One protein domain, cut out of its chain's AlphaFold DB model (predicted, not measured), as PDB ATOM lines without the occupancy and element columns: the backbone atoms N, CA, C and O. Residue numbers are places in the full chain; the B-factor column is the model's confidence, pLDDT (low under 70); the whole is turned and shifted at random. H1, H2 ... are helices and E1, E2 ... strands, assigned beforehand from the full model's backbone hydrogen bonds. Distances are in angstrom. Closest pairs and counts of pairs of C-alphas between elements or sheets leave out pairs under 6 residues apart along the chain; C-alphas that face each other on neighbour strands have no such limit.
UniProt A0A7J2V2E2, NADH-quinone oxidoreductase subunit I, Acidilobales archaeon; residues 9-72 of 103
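Overview. This is residues 9 to 72 of the 103 residues of the protein "NADH-quinone oxidoreductase subunit I" of Acidilobales archaeon (UniProt A0A7J2V2E2). What is the main picture? It has little regular structure: a small hairpin, E1 and E2, with short helix H2 close by, while a long loop, residues 36 to 61, leads from distant helix H1 to H2. What builds it? The printed part has 64 residues with E1, E2, H1, H2 in chain order, a mixed class with 18 residues in named elements; the sheet, E1 - E2, is antiparallel. How large? Compact, radius of gyration of the C-alphas 12.3 A, spanning 31 by 25 by 23 A.

Along the chain. Where are the strands? E1 is residues 9 to 12, 10.2 A, from C-alpha 9 at (140.798, 95.991, 149.036); E2 is residues 18 to 22, 13.3 A. And the helices? H1 is residues 32 to 35, 5.2 A; H2 is residues 62 to 66, 6.2 A, ending at C-alpha 66 (147.675, 84.862, 143.592).

Arrangement. How do E1 and E2 pair? They are antiparallel at 139 degrees, with N 11 and O 19 within hydrogen-bond range at 2.8 A. Where is H2? Its closest C-alphas with E2, Leu 62 and Val 21, are 6.2 A apart; H1 and H2 are apart. Are the helix backbones bonded? In H2 every O i to N i+4 pair is within hydrogen-bond range; H1 is too short for one.

Size, cuts and confidence. Which C-alphas are farthest apart? Those of Pro 38 and Asp 53, 34.2 A. Any cut, long link or low confidence? The printed part has no cut, H1 to H2 is a long link, and no printed residue is under 70 in pLDDT.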
ATOM      1  N   ARG A   9     140.676  94.894 150.003       91.31
ATOM      2  CA  ARG A   9     140.798  95.991 149.036       91.31
ATOM      3  C   ARG A   9     140.668  95.467 147.613       91.31
ATOM      4  O   ARG A   9     141.208  94.422 147.280       91.31
ATOM      5  N   MET A  10     139.996  96.221 146.744       92.38
ATOM      6  CA  MET A  10     139.924  95.902 145.316       92.38
ATOM      7  C   MET A  10     141.050  96.616 144.562       92.38
ATOM      8  O   MET A  10     141.163  97.841 144.625       92.38
ATOM      9  N   VAL A  11     141.856  95.863 143.820       92.81
ATOM     10  CA  VAL A  11     142.930  96.361 142.945       92.81
ATOM     11  C   VAL A  11     142.629  96.027 141.492       92.81
ATOM     12  O   VAL A  11     141.918  95.068 141.209       92.81
ATOM     13  N   LEU A  12     143.139  96.818 140.553       94.19
ATOM     14  CA  LEU A  12     143.015  96.503 139.130       94.19
ATOM     15  C   LEU A  12     144.110  95.515 138.727       94.19
ATOM     16  O   LEU A  12     145.277  95.721 139.046       94.19
ATOM     17  N   ASN A  13     143.728  94.462 138.014       92.94
ATOM     18  CA  ASN A  13     144.677  93.600 137.317       92.94
ATOM     19  C   ASN A  13     145.116  94.241 135.975       92.94
ATOM     20  O   ASN A  13     144.550  95.264 135.572       92.94
ATOM     21  N   PRO A  14     146.072  93.639 135.238       92.88
ATOM     22  CA  PRO A  14     146.503  94.146 133.928       92.88
ATOM     23  C   PRO A  14     145.368  94.289 132.895       92.88
ATOM     24  O   PRO A  14     145.410  95.171 132.043       92.88
ATOM     25  N   GLU A  15     144.308  93.484 133.011       95.31
ATOM     26  CA  GLU A  15     143.101  93.554 132.170       95.31
ATOM     27  C   GLU A  15     142.077  94.612 132.633       95.31
ATOM     28  O   GLU A  15     140.944  94.628 132.152       95.31
ATOM     29  N   LYS A  16     142.430  95.481 133.592       93.50
ATOM     30  CA  LYS A  16     141.546  96.497 134.199       93.50
ATOM     31  C   LYS A  16     140.299  95.927 134.894       93.50
ATOM     32  O   LYS A  16     139.324  96.643 135.121       93.50
ATOM     33  N   LYS A  17     140.331  94.657 135.291       93.00
ATOM     34  CA  LYS A  17     139.315  94.020 136.136       93.00
ATOM     35  C   LYS A  17     139.697  94.176 137.601       93.00
ATOM     36  O   LYS A  17     140.859  94.023 137.977       93.00
ATOM     37  N   LYS A  18     138.706  94.460 138.446       92.06
ATOM     38  CA  LYS A  18     138.905  94.539 139.894       92.06
ATOM     39  C   LYS A  18     139.090  93.134 140.470       92.06
ATOM     40  O   LYS A  18     138.253  92.263 140.249       92.06
ATOM     41  N   ARG A  19     140.160  92.930 141.229       92.44
ATOM     42  CA  ARG A  19     140.477  91.709 141.970       92.44
ATOM     43  C   ARG A  19     140.642  92.042 143.454       92.44
ATOM     44  O   ARG A  19     141.190  93.104 143.757       92.44
ATOM     45  N   PRO A  20     140.146  91.198 144.368       92.00
ATOM     46  CA  PRO A  20     140.357  91.421 145.787       92.00
ATOM     47  C   PRO A  20     141.798  91.088 146.188       92.00
ATOM     48  O   PRO A  20     142.397  90.159 145.656       92.00
ATOM     49  N   VAL A  21     142.322  91.836 147.154       93.12
ATOM     50  CA  VAL A  21     143.540  91.532 147.914       93.12
ATOM     51  C   VAL A  21     143.268  91.746 149.399       93.12
ATOM     52  O   VAL A  21     142.384  92.532 149.766       93.12
ATOM     53  N   ILE A  22     144.017  91.049 150.250       93.38
ATOM     54  CA  ILE A  22     143.848  91.077 151.706       93.38
ATOM     55  C   ILE A  22     144.975  91.890 152.350       93.38
ATOM     56  O   ILE A  22     146.135  91.792 151.967       93.38
ATOM     57  N   ASN A  23     144.624  92.701 153.345       94.69
ATOM     58  CA  ASN A  23     145.558  93.247 154.320       94.69
ATOM     59  C   ASN A  23     145.622  92.290 155.519       94.69
ATOM     60  O   ASN A  23     144.701  92.253 156.342       94.69
ATOM     61  N   TRP A  24     146.710  91.528 155.629       93.62
ATOM     62  CA  TRP A  24     146.890  90.548 156.703       93.62
ATOM     63  C   TRP A  24     147.008  91.189 158.086       93.62
ATOM     64  O   TRP A  24     146.595  90.579 159.063       93.62
ATOM     65  N   GLY A  25     147.449  92.446 158.174       94.19
ATOM     66  CA  GLY A  25     147.514  93.197 159.431       94.19
ATOM     67  C   GLY A  25     146.146  93.620 159.980       94.19
ATOM     68  O   GLY A  25     146.058  94.065 161.122       94.19
ATOM     69  N   ARG A  26     145.070  93.502 159.188       95.06
ATOM     70  CA  ARG A  26     143.682  93.781 159.611       95.06
ATOM     71  C   ARG A  26     142.776  92.557 159.584       95.06
ATOM     72  O   ARG A  26     141.694  92.585 160.169       95.06
ATOM     73  N   CYS A  27     143.143  91.515 158.849       95.00
ATOM     74  CA  CYS A  27     142.322  90.319 158.735       95.00
ATOM     75  C   CYS A  27     142.189  89.641 160.105       95.00
ATOM     76  O   CYS A  27     143.187  89.335 160.744       95.00
ATOM     77  N   ILE A  28     140.954  89.381 160.540       95.94
ATOM     78  CA  ILE A  28     140.679  88.653 161.791       95.94
ATOM     79  C   ILE A  28     140.380  87.167 161.558       95.94
ATOM     80  O   ILE A  28     139.873  86.500 162.451       95.94
ATOM     81  N   PHE A  29     140.625  86.668 160.341       94.81
ATOM     82  CA  PHE A  29     140.450  85.258 159.970       94.81
ATOM     83  C   PHE A  29     139.053  84.693 160.303       94.81
ATOM     84  O   PHE A  29     138.906  83.548 160.706       94.81
ATOM     85  N   CYS A  30     138.003  85.506 160.125       95.50
ATOM     86  CA  CYS A  30     136.609  85.105 160.382       95.50
ATOM     87  C   CYS A  30     135.947  84.321 159.237       95.50
ATOM     88  O   CYS A  30     134.811  83.891 159.384       95.50
ATOM     89  N   TYR A  31     136.615  84.194 158.086       94.69
ATOM     90  CA  TYR A  31     136.156  83.461 156.896       94.69
ATOM     91  C   TYR A  31     134.864  83.939 156.206       94.69
ATOM     92  O   TYR A  31     134.536  83.424 155.144       94.69
ATOM     93  N   TYR A  32     134.213  85.017 156.657       95.62
ATOM     94  CA  TYR A  32     133.007  85.546 155.994       95.62
ATOM     95  C   TYR A  32     133.174  85.867 154.503       95.62
ATOM     96  O   TYR A  32     132.209  85.819 153.747       95.62
ATOM     97  N   CYS A  33     134.381  86.232 154.064       94.31
ATOM     98  CA  CYS A  33     134.650  86.483 152.651       94.31
ATOM     99  C   CYS A  33     134.677  85.214 151.795       94.31
ATOM    100  O   CYS A  33     134.370  85.310 150.610       94.31
ATOM    101  N   VAL A  34     135.029  84.069 152.380       94.94
ATOM    102  CA  VAL A  34     134.991  82.761 151.721       94.94
ATOM    103  C   VAL A  34     133.533  82.339 151.579       94.94
ATOM    104  O   VAL A  34     133.063  82.151 150.462       94.94
ATOM    105  N   ASP A  35     132.792  82.346 152.688       94.62
ATOM    106  CA  ASP A  35     131.410  81.855 152.740       94.62
ATOM    107  C   ASP A  35     130.449  82.635 151.833       94.62
ATOM    108  O   ASP A  35     129.532  82.069 151.244       94.62
ATOM    109  N   ILE A  36     130.631  83.953 151.719       94.06
ATOM    110  CA  ILE A  36     129.712  84.808 150.954       94.06
ATOM    111  C   ILE A  36     129.992  84.814 149.448       94.06
ATOM    112  O   ILE A  36     129.199  85.366 148.682       94.06
ATOM    113  N   CYS A  37     131.161  84.337 149.009       93.12
ATOM    114  CA  CYS A  37     131.612  84.589 147.649       93.12
ATOM    115  C   CYS A  37     130.826  83.727 146.646       93.12
ATOM    116  O   CYS A  37     130.997  82.513 146.633       93.12
ATOM    117  N   PRO A  38     130.042  84.320 145.725       94.00
ATOM    118  CA  PRO A  38     129.194  83.546 144.813       94.00
ATOM    119  C   PRO A  38     129.975  82.802 143.719       94.00
ATOM    120  O   PRO A  38     129.390  82.037 142.960       94.00
ATOM    121  N   VAL A  39     131.270  83.089 143.581       93.56
ATOM    122  CA  VAL A  39     132.159  82.527 142.553       93.56
ATOM    123  C   VAL A  39     133.410  81.898 143.163       93.56
ATOM    124  O   VAL A  39     134.382  81.693 142.443       93.56
ATOM    125  N   GLU A  40     133.412  81.676 144.483       92.19
ATOM    126  CA  GLU A  40     134.504  80.994 145.194       92.19
ATOM    127  C   GLU A  40     135.886  81.617 144.909       92.19
ATOM    128  O   GLU A  40     136.884  80.945 144.672       92.19
ATOM    129  N   ALA A  41     135.955  82.954 144.901       90.38
ATOM    130  CA  ALA A  41     137.192  83.680 144.597       90.38
ATOM    131  C   ALA A  41     138.262  83.578 145.699       90.38
ATOM    132  O   ALA A  41     139.407  83.964 145.466       90.38
ATOM    133  N   PHE A  42     137.881  83.133 146.896       90.62
ATOM    134  CA  PHE A  42     138.770  82.916 148.029       90.62
ATOM    135  C   PHE A  42     138.713  81.448 148.430       90.62
ATOM    136  O   PHE A  42     137.626  80.883 148.499       90.62
ATOM    137  N   ASP A  43     139.871  80.888 148.766       89.19
ATOM    138  CA  ASP A  43     139.998  79.545 149.324       89.19
ATOM    139  C   ASP A  43     140.772  79.601 150.649       89.19
ATOM    140  O   ASP A  43     141.493  80.564 150.937       89.19
ATOM    141  N   THR A  44     140.594  78.580 151.478       90.12
ATOM    142  CA  THR A  44     141.253  78.453 152.779       90.12
ATOM    143  C   THR A  44     142.405  77.465 152.711       90.12
ATOM    144  O   THR A  44     142.431  76.548 151.895       90.12
ATOM    145  N   THR A  45     143.380  77.634 153.599       89.62
ATOM    146  CA  THR A  45     144.475  76.674 153.747       89.62
ATOM    147  C   THR A  45     144.721  76.382 155.219       89.62
ATOM    148  O   THR A  45     144.256  77.108 156.095       89.62
ATOM    149  N   THR A  46     145.470  75.318 155.497       89.19
ATOM    150  CA  THR A  46     145.879  74.931 156.858       89.19
ATOM    151  C   THR A  46     147.153  75.645 157.328       89.19
ATOM    152  O   THR A  46     147.659  75.366 158.418       89.19
ATOM    153  N   ILE A  47     147.709  76.529 156.496       87.88
ATOM    154  CA  ILE A  47     148.925  77.293 156.781       87.88
ATOM    155  C   ILE A  47     148.557  78.410 157.759       87.88
ATOM    156  O   ILE A  47     147.673  79.219 157.484       87.88
ATOM    157  N   HIS A  48     149.228  78.438 158.906       87.94
ATOM    158  CA  HIS A  48     148.930  79.357 160.012       87.94
ATOM    159  C   HIS A  48     150.188  80.033 160.578       87.94
ATOM    160  O   HIS A  48     150.094  80.927 161.411       87.94
ATOM    161  N   ASP A  49     151.364  79.644 160.099       86.75
ATOM    162  CA  ASP A  49     152.689  80.110 160.498       86.75
ATOM    163  C   ASP A  49     153.196  81.276 159.628       86.75
ATOM    164  O   ASP A  49     154.400  81.495 159.483       86.75
ATOM    165  N   MET A  50     152.282  82.066 159.054       83.69
ATOM    166  CA  MET A  50     152.657  83.284 158.338       83.69
ATOM    167  C   MET A  50     153.132  84.359 159.314       83.69
ATOM    168  O   MET A  50     152.340  84.979 160.020       83.69
ATOM    169  N   ALA A  51     154.435  84.615 159.293       86.69
ATOM    170  CA  ALA A  51     155.065  85.743 159.962       86.69
ATOM    171  C   ALA A  51     155.562  86.768 158.934       86.69
ATOM    172  O   ALA A  51     155.922  86.421 157.805       86.69
ATOM    173  N   PHE A  52     155.575  88.036 159.328       87.50
ATOM    174  CA  PHE A  52     156.079  89.144 158.523       87.50
ATOM    175  C   PHE A  52     157.077  89.934 159.364       87.50
ATOM    176  O   PHE A  52     156.827  90.168 160.546       87.50
ATOM    177  N   ASP A  53     158.188  90.348 158.757       89.12
ATOM    178  CA  ASP A  53     159.213  91.136 159.449       89.12
ATOM    179  C   ASP A  53     158.851  92.624 159.476       89.12
ATOM    180  O   ASP A  53     159.190  93.344 160.417       89.12
ATOM    181  N   LYS A  54     158.158  93.093 158.433       92.50
ATOM    182  CA  LYS A  54     157.762  94.490 158.263       92.50
ATOM    183  C   LYS A  54     156.257  94.623 158.102       92.50
ATOM    184  O   LYS A  54     155.570  93.712 157.643       92.50
ATOM    185  N   TYR A  55     155.743  95.797 158.459       89.75
ATOM    186  CA  TYR A  55     154.317  96.092 158.343       89.75
ATOM    187  C   TYR A  55     153.851  96.100 156.884       89.75
ATOM    188  O   TYR A  55     152.755  95.639 156.575       89.75
ATOM    189  N   GLU A  56     154.693  96.593 155.979       90.94
ATOM    190  CA  GLU A  56     154.386  96.710 154.556       90.94
ATOM    191  C   GLU A  56     154.169  95.343 153.902       90.94
ATOM    192  O   GLU A  56     153.310  95.221 153.034       90.94
ATOM    193  N   ASP A  57     154.862  94.305 154.378       89.50
ATOM    194  CA  ASP A  57     154.747  92.941 153.848       89.50
ATOM    195  C   ASP A  57     153.377  92.308 154.171       89.50
ATOM    196  O   ASP A  57     152.945  91.357 153.521       89.50
ATOM    197  N   MET A  58     152.645  92.857 155.151       91.69
ATOM    198  CA  MET A  58     151.264  92.456 155.444       91.69
ATOM    199  C   MET A  58     150.249  93.035 154.446       91.69
ATOM    200  O   MET A  58     149.089  92.612 154.424       91.69
ATOM    201  N   LEU A  59     150.653  94.009 153.624       91.88
ATOM    202  CA  LEU A  59     149.820  94.645 152.607       91.88
ATOM    203  C   LEU A  59     150.009  93.938 151.266       91.88
ATOM    204  O   LEU A  59     150.753  94.395 150.401       91.88
ATOM    205  N   THR A  60     149.299  92.833 151.070       88.38
ATOM    206  CA  THR A  60     149.514  91.985 149.895       88.38
ATOM    207  C   THR A  60     149.105  92.692 148.604       88.38
ATOM    208  O   THR A  60     148.046  93.327 148.505       88.38
ATOM    209  N   ASN A  61     149.949  92.567 147.582       90.62
ATOM    210  CA  ASN A  61     149.614  92.973 146.221       90.62
ATOM    211  C   ASN A  61     148.955  91.814 145.446       90.62
ATOM    212  O   ASN A  61     148.847  90.692 145.939       90.62
ATOM    213  N   LEU A  62     148.469  92.090 144.231       91.31
ATOM    214  CA  LEU A  62     147.754  91.085 143.436       91.31
ATOM    215  C   LEU A  62     148.640  89.892 143.056       91.31
ATOM    216  O   LEU A  62     148.151  88.768 142.992       91.31
ATOM    217  N   GLU A  63     149.920  90.137 142.781       90.00
ATOM    218  CA  GLU A  63     150.852  89.095 142.364       90.00
ATOM    219  C   GLU A  63     151.123  88.121 143.511       90.00
ATOM    220  O   GLU A  63     150.975  86.917 143.342       90.00
ATOM    221  N   GLU A  64     151.448  88.639 144.693       88.00
ATOM    222  CA  GLU A  64     151.653  87.840 145.904       88.00
ATOM    223  C   GLU A  64     150.393  87.091 146.325       88.00
ATOM    224  O   GLU A  64     150.470  85.914 146.659       88.00
ATOM    225  N   PHE A  65     149.231  87.744 146.268       89.25
ATOM    226  CA  PHE A  65     147.968  87.141 146.690       89.25
ATOM    227  C   PHE A  65     147.529  85.972 145.796       89.25
ATOM    228  O   PHE A  65     146.753  85.126 146.225       89.25
ATOM    229  N   THR A  66     148.018  85.921 144.553       89.56
ATOM    230  CA  THR A  66     147.675  84.862 143.592       89.56
ATOM    231  C   THR A  66     148.639  83.667 143.664       89.56
ATOM    232  O   THR A  66     148.358  82.627 143.072       89.56
ATOM    233  N   LYS A  67     149.773  83.785 144.369       88.25
ATOM    234  CA  LYS A  67     150.731  82.679 144.533       88.25
ATOM    235  C   LYS A  67     150.154  81.614 145.461       88.25
ATOM    236  O   LYS A  67     149.462  81.942 146.426       88.25
ATOM    237  N   ASP A  68     150.449  80.343 145.185       87.81
ATOM    238  CA  ASP A  68     150.038  79.264 146.084       87.81
ATOM    239  C   ASP A  68     150.788  79.429 147.421       87.81
ATOM    240  O   ASP A  68     152.023  79.478 147.440       87.81
ATOM    241  N   PRO A  69     150.082  79.523 148.558       84.62
ATOM    242  CA  PRO A  69     150.721  79.782 149.843       84.62
ATOM    243  C   PRO A  69     151.658  78.648 150.293       84.62
ATOM    244  O   PRO A  69     152.538  78.894 151.115       84.62
ATOM    245  N   ARG A  70     151.553  77.432 149.734       82.88
ATOM    246  CA  ARG A  70     152.467  76.304 150.000       82.88
ATOM    247  C   ARG A  70     153.856  76.514 149.403       82.88
ATOM    248  O   ARG A  70     154.806  75.857 149.825       82.88
ATOM    249  N   GLU A  71     153.998  77.423 148.440       82.69
ATOM    250  CA  GLU A  71     155.308  77.804 147.901       82.69
ATOM    251  C   GLU A  71     156.137  78.575 148.937       82.69
ATOM    252  O   GLU A  71     157.372  78.554 148.897       82.69
ATOM    253  N   ARG A  72     155.474  79.204 149.915       75.75
ATOM    254  CA  ARG A  72     156.126  79.872 151.038       75.75
ATOM    255  C   ARG A  72     156.541  78.835 152.082       75.75
ATOM    256  O   ARG A  72     155.842  78.598 153.057       75.75
TER     257      ARG A  72